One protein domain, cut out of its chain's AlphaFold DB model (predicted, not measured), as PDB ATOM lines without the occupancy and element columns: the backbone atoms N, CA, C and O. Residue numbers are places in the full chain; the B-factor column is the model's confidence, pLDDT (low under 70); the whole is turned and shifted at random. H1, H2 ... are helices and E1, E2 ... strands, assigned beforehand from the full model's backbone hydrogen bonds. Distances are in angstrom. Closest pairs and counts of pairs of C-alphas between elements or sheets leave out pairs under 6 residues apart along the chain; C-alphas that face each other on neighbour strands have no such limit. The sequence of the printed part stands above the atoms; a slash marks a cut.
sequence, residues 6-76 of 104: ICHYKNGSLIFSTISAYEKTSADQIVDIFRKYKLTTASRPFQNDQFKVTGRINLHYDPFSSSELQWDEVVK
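What this domain is: This is residues 6 to 76 of the 104 residues of an uncharacterized protein of Dyadobacter luteus (UniProt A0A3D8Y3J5). A strongly twisted sheet of four antiparallel strands has one helix, H1, packed along one face over E4 and E3, while the half with E1 and E2 reaches out past it. Beyond the end of E4 a loop, residues 59 to 70, carries the long axis on and folds back into the short helix H2 near that end of the sheet. The printed part has 71 residues, with E1, E2, H1, E3, E4 and H2 along the chain, sheet order E1 - E2 - E4 - E3, and the class is mixed, helices and strands. It is loose, with a radius of gyration of the C-alphas of 14.2 A, and a rod spanning 46 by 22 by 15 A.

How they stand to each other: E1, residues 6 to 10, and E2, residues 13 to 18, form a hairpin, antiparallel at 153 degrees, with N 8 and O 15 at 2.9 A. H1, residues 24 to 36, is on the sheet at a height over the sheet of 8.6 A. E3, residues 40 to 45, and E4, residues 50 to 58, form a second hairpin, with N 42 and O 54 at 2.8 A. E2 and E4 are antiparallel at 161 degrees, with N 16 and O 55 at 2.8 A. E1 and E3 are edge strands. H1 lies over E4 and E3 and runs along the strands, at 3 degrees to E4 on the local plane. The closest C-alphas of H1 and E4 are those of Ala 27 and Phe 51, 6.1 A apart; those of H1 and E3 are Val 31 and Thr 41, 6.3 A apart. H1 on one face of the sheet makes two layers, a helix layer and a sheet layer. E2, H1 and E3 form a split strand-helix-strand unit, two strands running the same way with E4 between them, and its crossover is right-handed. Residues 22 to 23 pair with residues 50 to 51 of E4, antiparallel. H2, residues 71 to 76, only grazes the sheet, with its residues 74 to 75. H1 and H2 are apart. Every O i to N i+4 pair is within hydrogen-bond range in H1 and H2.

Where its parts are: E1 begins at C-alpha 6, (72.058, 104.280, 62.433). E2 measures 16.4 A, H1 18.4 A and E3 17.2 A from first to last C-alpha. E4, 26.6 A, ends at C-alpha 58, (79.722, 111.591, 74.822). H2, 8.6 A, ends at C-alpha 76, (87.076, 104.319, 65.159).

The domain as a whole: The two C-alphas farthest apart are those of Asn 48 and Ser 66, at 46.2 A. The printed part has no cut. The link from E4 to H2, 12 residues, is long; the other links are tight. Mean pLDDT of the printed part is 91.0, and residues 63 and 66 to 68 are under 70.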
ATOM      1  N   ILE A   6      71.389 103.134  63.048       95.94
ATOM      2  CA  ILE A   6      72.058 104.280  62.433       95.94
ATOM      3  C   ILE A   6      72.827 105.040  63.504       95.94
ATOM      4  O   ILE A   6      72.366 105.164  64.639       95.94
ATOM      5  N   CYS A   7      74.001 105.552  63.143       95.94
ATOM      6  CA  CYS A   7      74.802 106.399  64.015       95.94
ATOM      7  C   CYS A   7      74.923 107.802  63.420       95.94
ATOM      8  O   CYS A   7      75.201 107.956  62.231       95.94
ATOM      9  N   HIS A   8      74.747 108.815  64.263       93.62
ATOM     10  CA  HIS A   8      74.962 110.216  63.926       93.62
ATOM     11  C   HIS A   8      75.929 110.851  64.916       93.62
ATOM     12  O   HIS A   8      75.820 110.630  66.121       93.62
ATOM     13  N   TYR A   9      76.829 111.693  64.420       90.56
ATOM     14  CA  TYR A   9      77.607 112.582  65.269       90.56
ATOM     15  C   TYR A   9      76.860 113.910  65.445       90.56
ATOM     16  O   TYR A   9      76.449 114.531  64.465       90.56
ATOM     17  N   LYS A  10      76.654 114.343  66.691       89.31
ATOM     18  CA  LYS A  10      76.001 115.614  67.022       89.31
ATOM     19  C   LYS A  10      76.521 116.151  68.351       89.31
ATOM     20  O   LYS A  10      76.441 115.459  69.362       89.31
ATOM     21  N   ASN A  11      76.982 117.404  68.354       86.75
ATOM     22  CA  ASN A  11      77.384 118.156  69.550       86.75
ATOM     23  C   ASN A  11      78.346 117.375  70.470       86.75
ATOM     24  O   ASN A  11      78.023 117.126  71.633       86.75
ATOM     25  N   GLY A  12      79.485 116.916  69.942       87.12
ATOM     26  CA  GLY A  12      80.470 116.189  70.753       87.12
ATOM     27  C   GLY A  12      80.082 114.752  71.089       87.12
ATOM     28  O   GLY A  12      80.712 114.127  71.936       87.12
ATOM     29  N   SER A  13      79.013 114.214  70.499       92.06
ATOM     30  CA  SER A  13      78.481 112.902  70.864       92.06
ATOM     31  C   SER A  13      78.134 112.045  69.658       92.06
ATOM     32  O   SER A  13      77.615 112.537  68.659       92.06
ATOM     33  N   LEU A  14      78.341 110.739  69.805       95.31
ATOM     34  CA  LEU A  14      77.791 109.727  68.913       95.31
ATOM     35  C   LEU A  14      76.419 109.299  69.427       95.31
ATOM     36  O   LEU A  14      76.257 108.977  70.606       95.31
ATOM     37  N   ILE A  15      75.432 109.311  68.541       96.75
ATOM     38  CA  ILE A  15      74.045 108.950  68.817       96.75
ATOM     39  C   ILE A  15      73.688 107.755  67.941       96.75
ATOM     40  O   ILE A  15      73.553 107.884  66.726       96.75
ATOM     41  N   PHE A  16      73.494 106.607  68.575       97.81
ATOM     42  CA  PHE A  16      73.075 105.355  67.958       97.81
ATOM     43  C   PHE A  16      71.564 105.225  68.110       97.81
ATOM     44  O   PHE A  16      71.051 105.307  69.222       97.81
ATOM     45  N   SER A  17      70.840 105.042  67.013       97.25
ATOM     46  CA  SER A  17      69.379 104.936  67.015       97.25
ATOM     47  C   SER A  17      68.945 103.696  66.263       97.25
ATOM     48  O   SER A  17      69.503 103.392  65.209       97.25
ATOM     49  N   THR A  18      67.917 103.011  66.750       97.50
ATOM     50  CA  THR A  18      67.288 101.956  65.963       97.50
ATOM     51  C   THR A  18      66.620 102.532  64.713       97.50
ATOM     52  O   THR A  18      65.957 103.573  64.758       97.50
ATOM     53  N   ILE A  19      66.783 101.848  63.580       95.94
ATOM     54  CA  ILE A  19      66.137 102.217  62.312       95.94
ATOM     55  C   ILE A  19      64.627 101.997  62.433       95.94
ATOM     56  O   ILE A  19      63.828 102.910  62.193       95.94
ATOM     57  N   SER A  20      64.257 100.795  62.873       94.94
ATOM     58  CA  SER A  20      62.877 100.392  63.126       94.94
ATOM     59  C   SER A  20      62.439 100.725  64.550       94.94
ATOM     60  O   SER A  20      63.260 100.907  65.455       94.94
ATOM     61  N   ALA A  21      61.125 100.806  64.735       96.19
ATOM     62  CA  ALA A  21      60.514 100.727  66.051       96.19
ATOM     63  C   ALA A  21      60.227  99.256  66.390       96.19
ATOM     64  O   ALA A  21      60.029  98.435  65.493       96.19
ATOM     65  N   TYR A  22      60.240  98.937  67.679       95.25
ATOM     66  CA  TYR A  22      60.072  97.586  68.203       95.25
ATOM     67  C   TYR A  22      58.999  97.578  69.279       95.25
ATOM     68  O   TYR A  22      58.834  98.566  69.989       95.25
ATOM     69  N   GLU A  23      58.299  96.461  69.438       96.38
ATOM     70  CA  GLU A  23      57.403  96.271  70.577       96.38
ATOM     71  C   GLU A  23      58.156  96.411  71.902       96.38
ATOM     72  O   GLU A  23      59.371  96.200  71.973       96.38
ATOM     73  N   LYS A  24      57.418  96.750  72.961       94.94
ATOM     74  CA  LYS A  24      57.970  97.085  74.278       94.94
ATOM     75  C   LYS A  24      59.025  96.089  74.774       94.94
ATOM     76  O   LYS A  24      60.124  96.509  75.123       94.94
ATOM     77  N   THR A  25      58.731  94.791  74.733       95.25
ATOM     78  CA  THR A  25      59.645  93.731  75.192       95.25
ATOM     79  C   THR A  25      60.970  93.741  74.429       95.25
ATOM     80  O   THR A  25      62.040  93.724  75.034       95.25
ATOM     81  N   SER A  26      60.915  93.820  73.098       96.38
ATOM     82  CA  SER A  26      62.115  93.889  72.261       96.38
ATOM     83  C   SER A  26      62.866  95.207  72.444       96.38
ATOM     84  O   SER A  26      64.093  95.214  72.479       96.38
ATOM     85  N   ALA A  27      62.156  96.324  72.595       97.06
ATOM     86  CA  ALA A  27      62.775  97.615  72.857       97.06
ATOM     87  C   ALA A  27      63.526  97.627  74.198       97.06
ATOM     88  O   ALA A  27      64.642  98.135  74.258       97.06
ATOM     89  N   ASP A  28      62.964  97.029  75.249       96.88
ATOM     90  CA  ASP A  28      63.621  96.931  76.557       96.88
ATOM     91  C   ASP A  28      64.871  96.037  76.497       96.88
ATOM     92  O   ASP A  28      65.925  96.411  77.008       96.88
ATOM     93  N   GLN A  29      64.820  94.932  75.749       97.56
ATOM     94  CA  GLN A  29      66.002  94.102  75.485       97.56
ATOM     95  C   GLN A  29      67.095  94.874  74.721       97.56
ATOM     96  O   GLN A  29      68.274  94.793  75.069       97.56
ATOM     97  N   ILE A  30      66.730  95.677  73.716       97.81
ATOM     98  CA  ILE A  30      67.686  96.540  73.000       97.81
ATOM     99  C   ILE A  30      68.273  97.604  73.943       97.81
ATOM    100  O   ILE A  30      69.469  97.899  73.864       97.81
ATOM    101  N   VAL A  31      67.471  98.162  74.858       97.94
ATOM    102  CA  VAL A  31      67.955  99.102  75.883       97.94
ATOM    103  C   VAL A  31      69.035  98.457  76.750       97.94
ATOM    104  O   VAL A  31      70.067  99.084  77.004       97.94
ATOM    105  N   ASP A  32      68.832  97.212  77.173       97.44
ATOM    106  CA  ASP A  32      69.801  96.487  77.995       97.44
ATOM    107  C   ASP A  32      71.096  96.192  77.233       97.44
ATOM    108  O   ASP A  32      72.188  96.375  77.782       97.44
ATOM    109  N   ILE A  33      71.004  95.845  75.944       97.44
ATOM    110  CA  ILE A  33      72.175  95.719  75.062       97.44
ATOM    111  C   ILE A  33      72.937  97.047  75.009       97.44
ATOM    112  O   ILE A  33      74.142  97.078  75.245       97.44
ATOM    113  N   PHE A  34      72.265  98.169  74.755       98.00
ATOM    114  CA  PHE A  34      72.939  99.468  74.656       98.00
ATOM    115  C   PHE A  34      73.618  99.854  75.983       98.00
ATOM    116  O   PHE A  34      74.767 100.306  75.994       98.00
ATOM    117  N   ARG A  35      72.958  99.604  77.121       97.12
ATOM    118  CA  ARG A  35      73.519  99.835  78.465       97.12
ATOM    119  C   ARG A  35      74.720  98.942  78.775       97.12
ATOM    120  O   ARG A  35      75.679  99.422  79.384       97.12
ATOM    121  N   LYS A  36      74.715  97.678  78.334       96.56
ATOM    122  CA  LYS A  36      75.858  96.750  78.458       96.56
ATOM    123  C   LYS A  36      77.125  97.342  77.834       96.56
ATOM    124  O   LYS A  36      78.196  97.237  78.428       96.56
ATOM    125  N   TYR A  37      76.989  98.048  76.712       94.38
ATOM    126  CA  TYR A  37      78.087  98.757  76.040       94.38
ATOM    127  C   TYR A  37      78.288 100.199  76.518       94.38
ATOM    128  O   TYR A  37      78.958 100.982  75.855       94.38
ATOM    129  N   LYS A  38      77.760 100.541  77.701       93.94
ATOM    130  CA  LYS A  38      77.953 101.830  78.382       93.94
ATOM    131  C   LYS A  38      77.377 103.035  77.631       93.94
ATOM    132  O   LYS A  38      77.768 104.169  77.903       93.94
ATOM    133  N   LEU A  39      76.407 102.827  76.737       96.75
ATOM    134  CA  LEU A  39      75.673 103.934  76.128       96.75
ATOM    135  C   LEU A  39      74.660 104.494  77.130       96.75
ATOM    136  O   LEU A  39      73.884 103.759  77.750       96.75
ATOM    137  N   THR A  40      74.597 105.822  77.226       96.56
ATOM    138  CA  THR A  40      73.482 106.495  77.900       96.56
ATOM    139  C   THR A  40      72.240 106.318  77.036       96.56
ATOM    140  O   THR A  40      72.192 106.837  75.922       96.56
ATOM    141  N   THR A  41      71.260 105.556  77.517       96.75
ATOM    142  CA  THR A  41      70.213 104.981  76.659       96.75
ATOM    143  C   THR A  41      68.818 105.452  77.049       96.75
ATOM    144  O   THR A  41      68.484 105.507  78.231       96.75
ATOM    145  N   ALA A  42      67.991 105.735  76.046       94.56
ATOM    146  CA  ALA A  42      66.583 106.066  76.182       94.56
ATOM    147  C   ALA A  42      65.745 105.281  75.164       94.56
ATOM    148  O   ALA A  42      66.105 105.192  73.988       94.56
ATOM    149  N   SER A  43      64.601 104.773  75.617       96.25
ATOM    150  CA  SER A  43      63.531 104.254  74.763       96.25
ATOM    151  C   SER A  43      62.431 105.306  74.668       96.25
ATOM    152  O   SER A  43      62.065 105.911  75.679       96.25
ATOM    153  N   ARG A  44      61.944 105.574  73.458       94.38
ATOM    154  CA  ARG A  44      60.907 106.577  73.198       94.38
ATOM    155  C   ARG A  44      59.712 105.926  72.514       94.38
ATOM    156  O   ARG A  44      59.935 105.195  71.545       94.38
ATOM    157  N   PRO A  45      58.478 106.214  72.964       94.56
ATOM    158  CA  PRO A  45      57.281 105.781  72.261       94.56
ATOM    159  C   PRO A  45      57.305 106.228  70.799       94.56
ATOM    160  O   PRO A  45      57.716 107.342  70.463       94.56
ATOM    161  N   PHE A  46      56.860 105.325  69.947       91.44
ATOM    162  CA  PHE A  46      56.528 105.512  68.549       91.44
ATOM    163  C   PHE A  46      55.056 105.094  68.361       91.44
ATOM    164  O   PHE A  46      54.308 104.969  69.327       91.44
ATOM    165  N   GLN A  47      54.595 104.944  67.125       90.75
ATOM    166  CA  GLN A  47      53.206 104.587  66.837       90.75
ATOM    167  C   GLN A  47      52.870 103.164  67.315       90.75
ATOM    168  O   GLN A  47      53.733 102.290  67.287       90.75
ATOM    169  N   ASN A  48      51.606 102.939  67.691       90.00
ATOM    170  CA  ASN A  48      51.031 101.620  67.997       90.00
ATOM    171  C   ASN A  48      51.834 100.795  69.024       90.00
ATOM    172  O   ASN A  48      52.199  99.658  68.741       90.00
ATOM    173  N   ASP A  49      52.156 101.382  70.183       91.88
ATOM    174  CA  ASP A  49      52.928 100.734  71.261       91.88
ATOM    175  C   ASP A  49      54.291 100.168  70.826       91.88
ATOM    176  O   ASP A  49      54.872  99.281  71.458       91.88
ATOM    177  N   GLN A  50      54.840 100.716  69.745       95.69
ATOM    178  CA  GLN A  50      56.213 100.476  69.346       95.69
ATOM    179  C   GLN A  50      57.113 101.565  69.911       95.69
ATOM    180  O   GLN A  50      56.678 102.666  70.226       95.69
ATOM    181  N   PHE A  51      58.398 101.271  70.022       97.56
ATOM    182  CA  PHE A  51      59.376 102.139  70.646       97.56
ATOM    183  C   PHE A  51      60.644 102.186  69.803       97.56
ATOM    184  O   PHE A  51      61.100 101.170  69.273       97.56
ATOM    185  N   LYS A  52      61.241 103.373  69.695       97.38
ATOM    186  CA  LYS A  52      62.596 103.535  69.160       97.38
ATOM    187  C   LYS A  52      63.586 103.644  70.303       97.38
ATOM    188  O   LYS A  52      63.345 104.366  71.271       97.38
ATOM    189  N   VAL A  53      64.716 102.961  70.164       98.00
ATOM    190  CA  VAL A  53      65.780 102.983  71.165       98.00
ATOM    191  C   VAL A  53      66.932 103.831  70.654       98.00
ATOM    192  O   VAL A  53      67.345 103.736  69.500       98.00
ATOM    193  N   THR A  54      67.432 104.686  71.536       97.69
ATOM    194  CA  THR A  54      68.540 105.602  71.283       97.69
ATOM    195  C   THR A  54      69.585 105.451  72.370       97.69
ATOM    196  O   THR A  54      69.242 105.437  73.548       97.69
ATOM    197  N   GLY A  55      70.853 105.378  71.990       97.69
ATOM    198  CA  GLY A  55      71.997 105.354  72.889       97.69
ATOM    199  C   GLY A  55      72.998 106.434  72.520       97.69
ATOM    200  O   GLY A  55      73.190 106.741  71.346       97.69
ATOM    201  N   ARG A  56      73.634 107.025  73.525       96.88
ATOM    202  CA  ARG A  56      74.581 108.126  73.360       96.88
ATOM    203  C   ARG A  56      75.923 107.792  73.995       96.88
ATOM    204  O   ARG A  56      75.964 107.353  75.144       96.88
ATOM    205  N   ILE A  57      76.994 108.090  73.268       94.94
ATOM    206  CA  ILE A  57      78.360 108.187  73.790       94.94
ATOM    207  C   ILE A  57      78.777 109.649  73.690       94.94
ATOM    208  O   ILE A  57      78.713 110.240  72.612       94.94
ATOM    209  N   ASN A  58      79.169 110.245  74.813       91.06
ATOM    210  CA  ASN A  58      79.722 111.591  74.822       91.06
ATOM    211  C   ASN A  58      81.242 111.495  74.686       91.06
ATOM    212  O   ASN A  58      81.888 110.876  75.525       91.06
ATOM    213  N   LEU A  59      81.783 112.064  73.612       86.12
ATOM    214  CA  LEU A  59      83.208 112.007  73.288       86.12
ATOM    215  C   LEU A  59      83.946 113.284  73.674       86.12
ATOM    216  O   LEU A  59      85.169 113.298  73.628       86.12
ATOM    217  N   HIS A  60      83.213 114.354  74.013       75.81
ATOM    218  CA  HIS A  60      83.769 115.690  74.256       75.81
ATOM    219  C   HIS A  60      84.731 116.160  73.147       75.81
ATOM    220  O   HIS A  60      85.641 116.944  73.394       75.81
ATOM    221  N   TYR A  61      84.527 115.677  71.919       78.31
ATOM    222  CA  TYR A  61      85.273 116.115  70.749       78.31
ATOM    223  C   TYR A  61      84.685 117.428  70.231       78.31
ATOM    224  O   TYR A  61      83.473 117.528  70.020       78.31
ATOM    225  N   ASP A  62      85.535 118.422  70.002       73.31
ATOM    226  CA  ASP A  62      85.168 119.663  69.325       73.31
ATOM    227  C   ASP A  62      86.170 119.901  68.185       73.31
ATOM    228  O   ASP A  62      87.343 120.165  68.469       73.31
ATOM    229  N   PRO A  63      85.724 119.812  66.913       69.25
ATOM    230  CA  PRO A  63      86.594 119.900  65.741       69.25
ATOM    231  C   PRO A  63      87.229 121.281  65.540       69.25
ATOM    232  O   PRO A  63      88.122 121.415  64.706       69.25
ATOM    233  N   PHE A  64      86.774 122.303  66.268       75.62
ATOM    234  CA  PHE A  64      87.317 123.661  66.213       75.62
ATOM    235  C   PHE A  64      88.209 123.994  67.416       75.62
ATOM    236  O   PHE A  64      88.803 125.071  67.461       75.62
ATOM    237  N   SER A  65      88.316 123.080  68.384       70.06
ATOM    238  CA  SER A  65      89.186 123.210  69.552       70.06
ATOM    239  C   SER A  65      90.435 122.338  69.398       70.06
ATOM    240  O   SER A  65      90.437 121.366  68.642       70.06
ATOM    241  N   SER A  66      91.493 122.629  70.156       64.31
ATOM    242  CA  SER A  66      92.605 121.694  70.357       64.31
ATOM    243  C   SER A  66      92.153 120.535  71.256       64.31
ATOM    244  O   SER A  66      92.582 120.427  72.406       64.31
ATOM    245  N   SER A  67      91.219 119.713  70.777       64.38
ATOM    246  CA  SER A  67      90.751 118.546  71.515       64.38
ATOM    247  C   SER A  67      91.850 117.486  71.572       64.38
ATOM    248  O   SER A  67      92.515 117.218  70.574       64.38
ATOM    249  N   GLU A  68      92.006 116.830  72.724       65.81
ATOM    250  CA  GLU A  68      92.928 115.692  72.874       65.81
ATOM    251  C   GLU A  68      92.543 114.512  71.965       65.81
ATOM    252  O   GLU A  68      93.394 113.735  71.533       65.81
ATOM    253  N   LEU A  69      91.251 114.389  71.648       75.25
ATOM    254  CA  LEU A  69      90.726 113.365  70.757       75.25
ATOM    255  C   LEU A  69      90.869 113.811  69.295       75.25
ATOM    256  O   LEU A  69      90.448 114.906  68.937       75.25
ATOM    257  N   GLN A  70      91.423 112.948  68.446       83.75
ATOM    258  CA  GLN A  70      91.490 113.164  66.998       83.75
ATOM    259  C   GLN A  70      90.227 112.629  66.315       83.75
ATOM    260  O   GLN A  70      89.605 111.678  66.798       83.75
ATOM    261  N   TRP A  71      89.864 113.191  65.159       85.50
ATOM    262  CA  TRP A  71      88.692 112.740  64.396       85.50
ATOM    263  C   TRP A  71      88.738 111.240  64.064       85.50
ATOM    264  O   TRP A  71      87.723 110.552  64.164       85.50
ATOM    265  N   ASP A  72      89.915 110.702  63.755       88.56
ATOM    266  CA  ASP A  72      90.079 109.274  63.459       88.56
ATOM    267  C   ASP A  72      89.686 108.379  64.642       88.56
ATOM    268  O   ASP A  72      89.106 107.308  64.450       88.56
ATOM    269  N   GLU A  73      89.916 108.831  65.875       88.25
ATOM    270  CA  GLU A  73      89.499 108.103  67.074       88.25
ATOM    271  C   GLU A  73      87.973 108.170  67.257       88.25
ATOM    272  O   GLU A  73      87.354 107.166  67.616       88.25
ATOM    273  N   VAL A  74      87.331 109.293  66.902       89.88
ATOM    274  CA  VAL A  74      85.857 109.398  66.845       89.88
ATOM    275  C   VAL A  74      85.283 108.387  65.851       89.88
ATOM    276  O   VAL A  74      84.355 107.644  66.184       89.88
ATOM    277  N   VAL A  75      85.844 108.323  64.641       91.94
ATOM    278  CA  VAL A  75      85.403 107.397  63.585       91.94
ATOM    279  C   VAL A  75      85.634 105.943  63.993       91.94
ATOM    280  O   VAL A  75      84.773 105.086  63.763       91.94
ATOM    281  N   LYS A  76      86.762 105.650  64.642       93.19
ATOM    282  CA  LYS A  76      87.076 104.319  65.159       93.19
ATOM    283  C   LYS A  76      86.069 103.887  66.221       93.19
ATOM    284  O   LYS A  76      85.508 102.798  66.104       93.19
TER     285      LYS A  76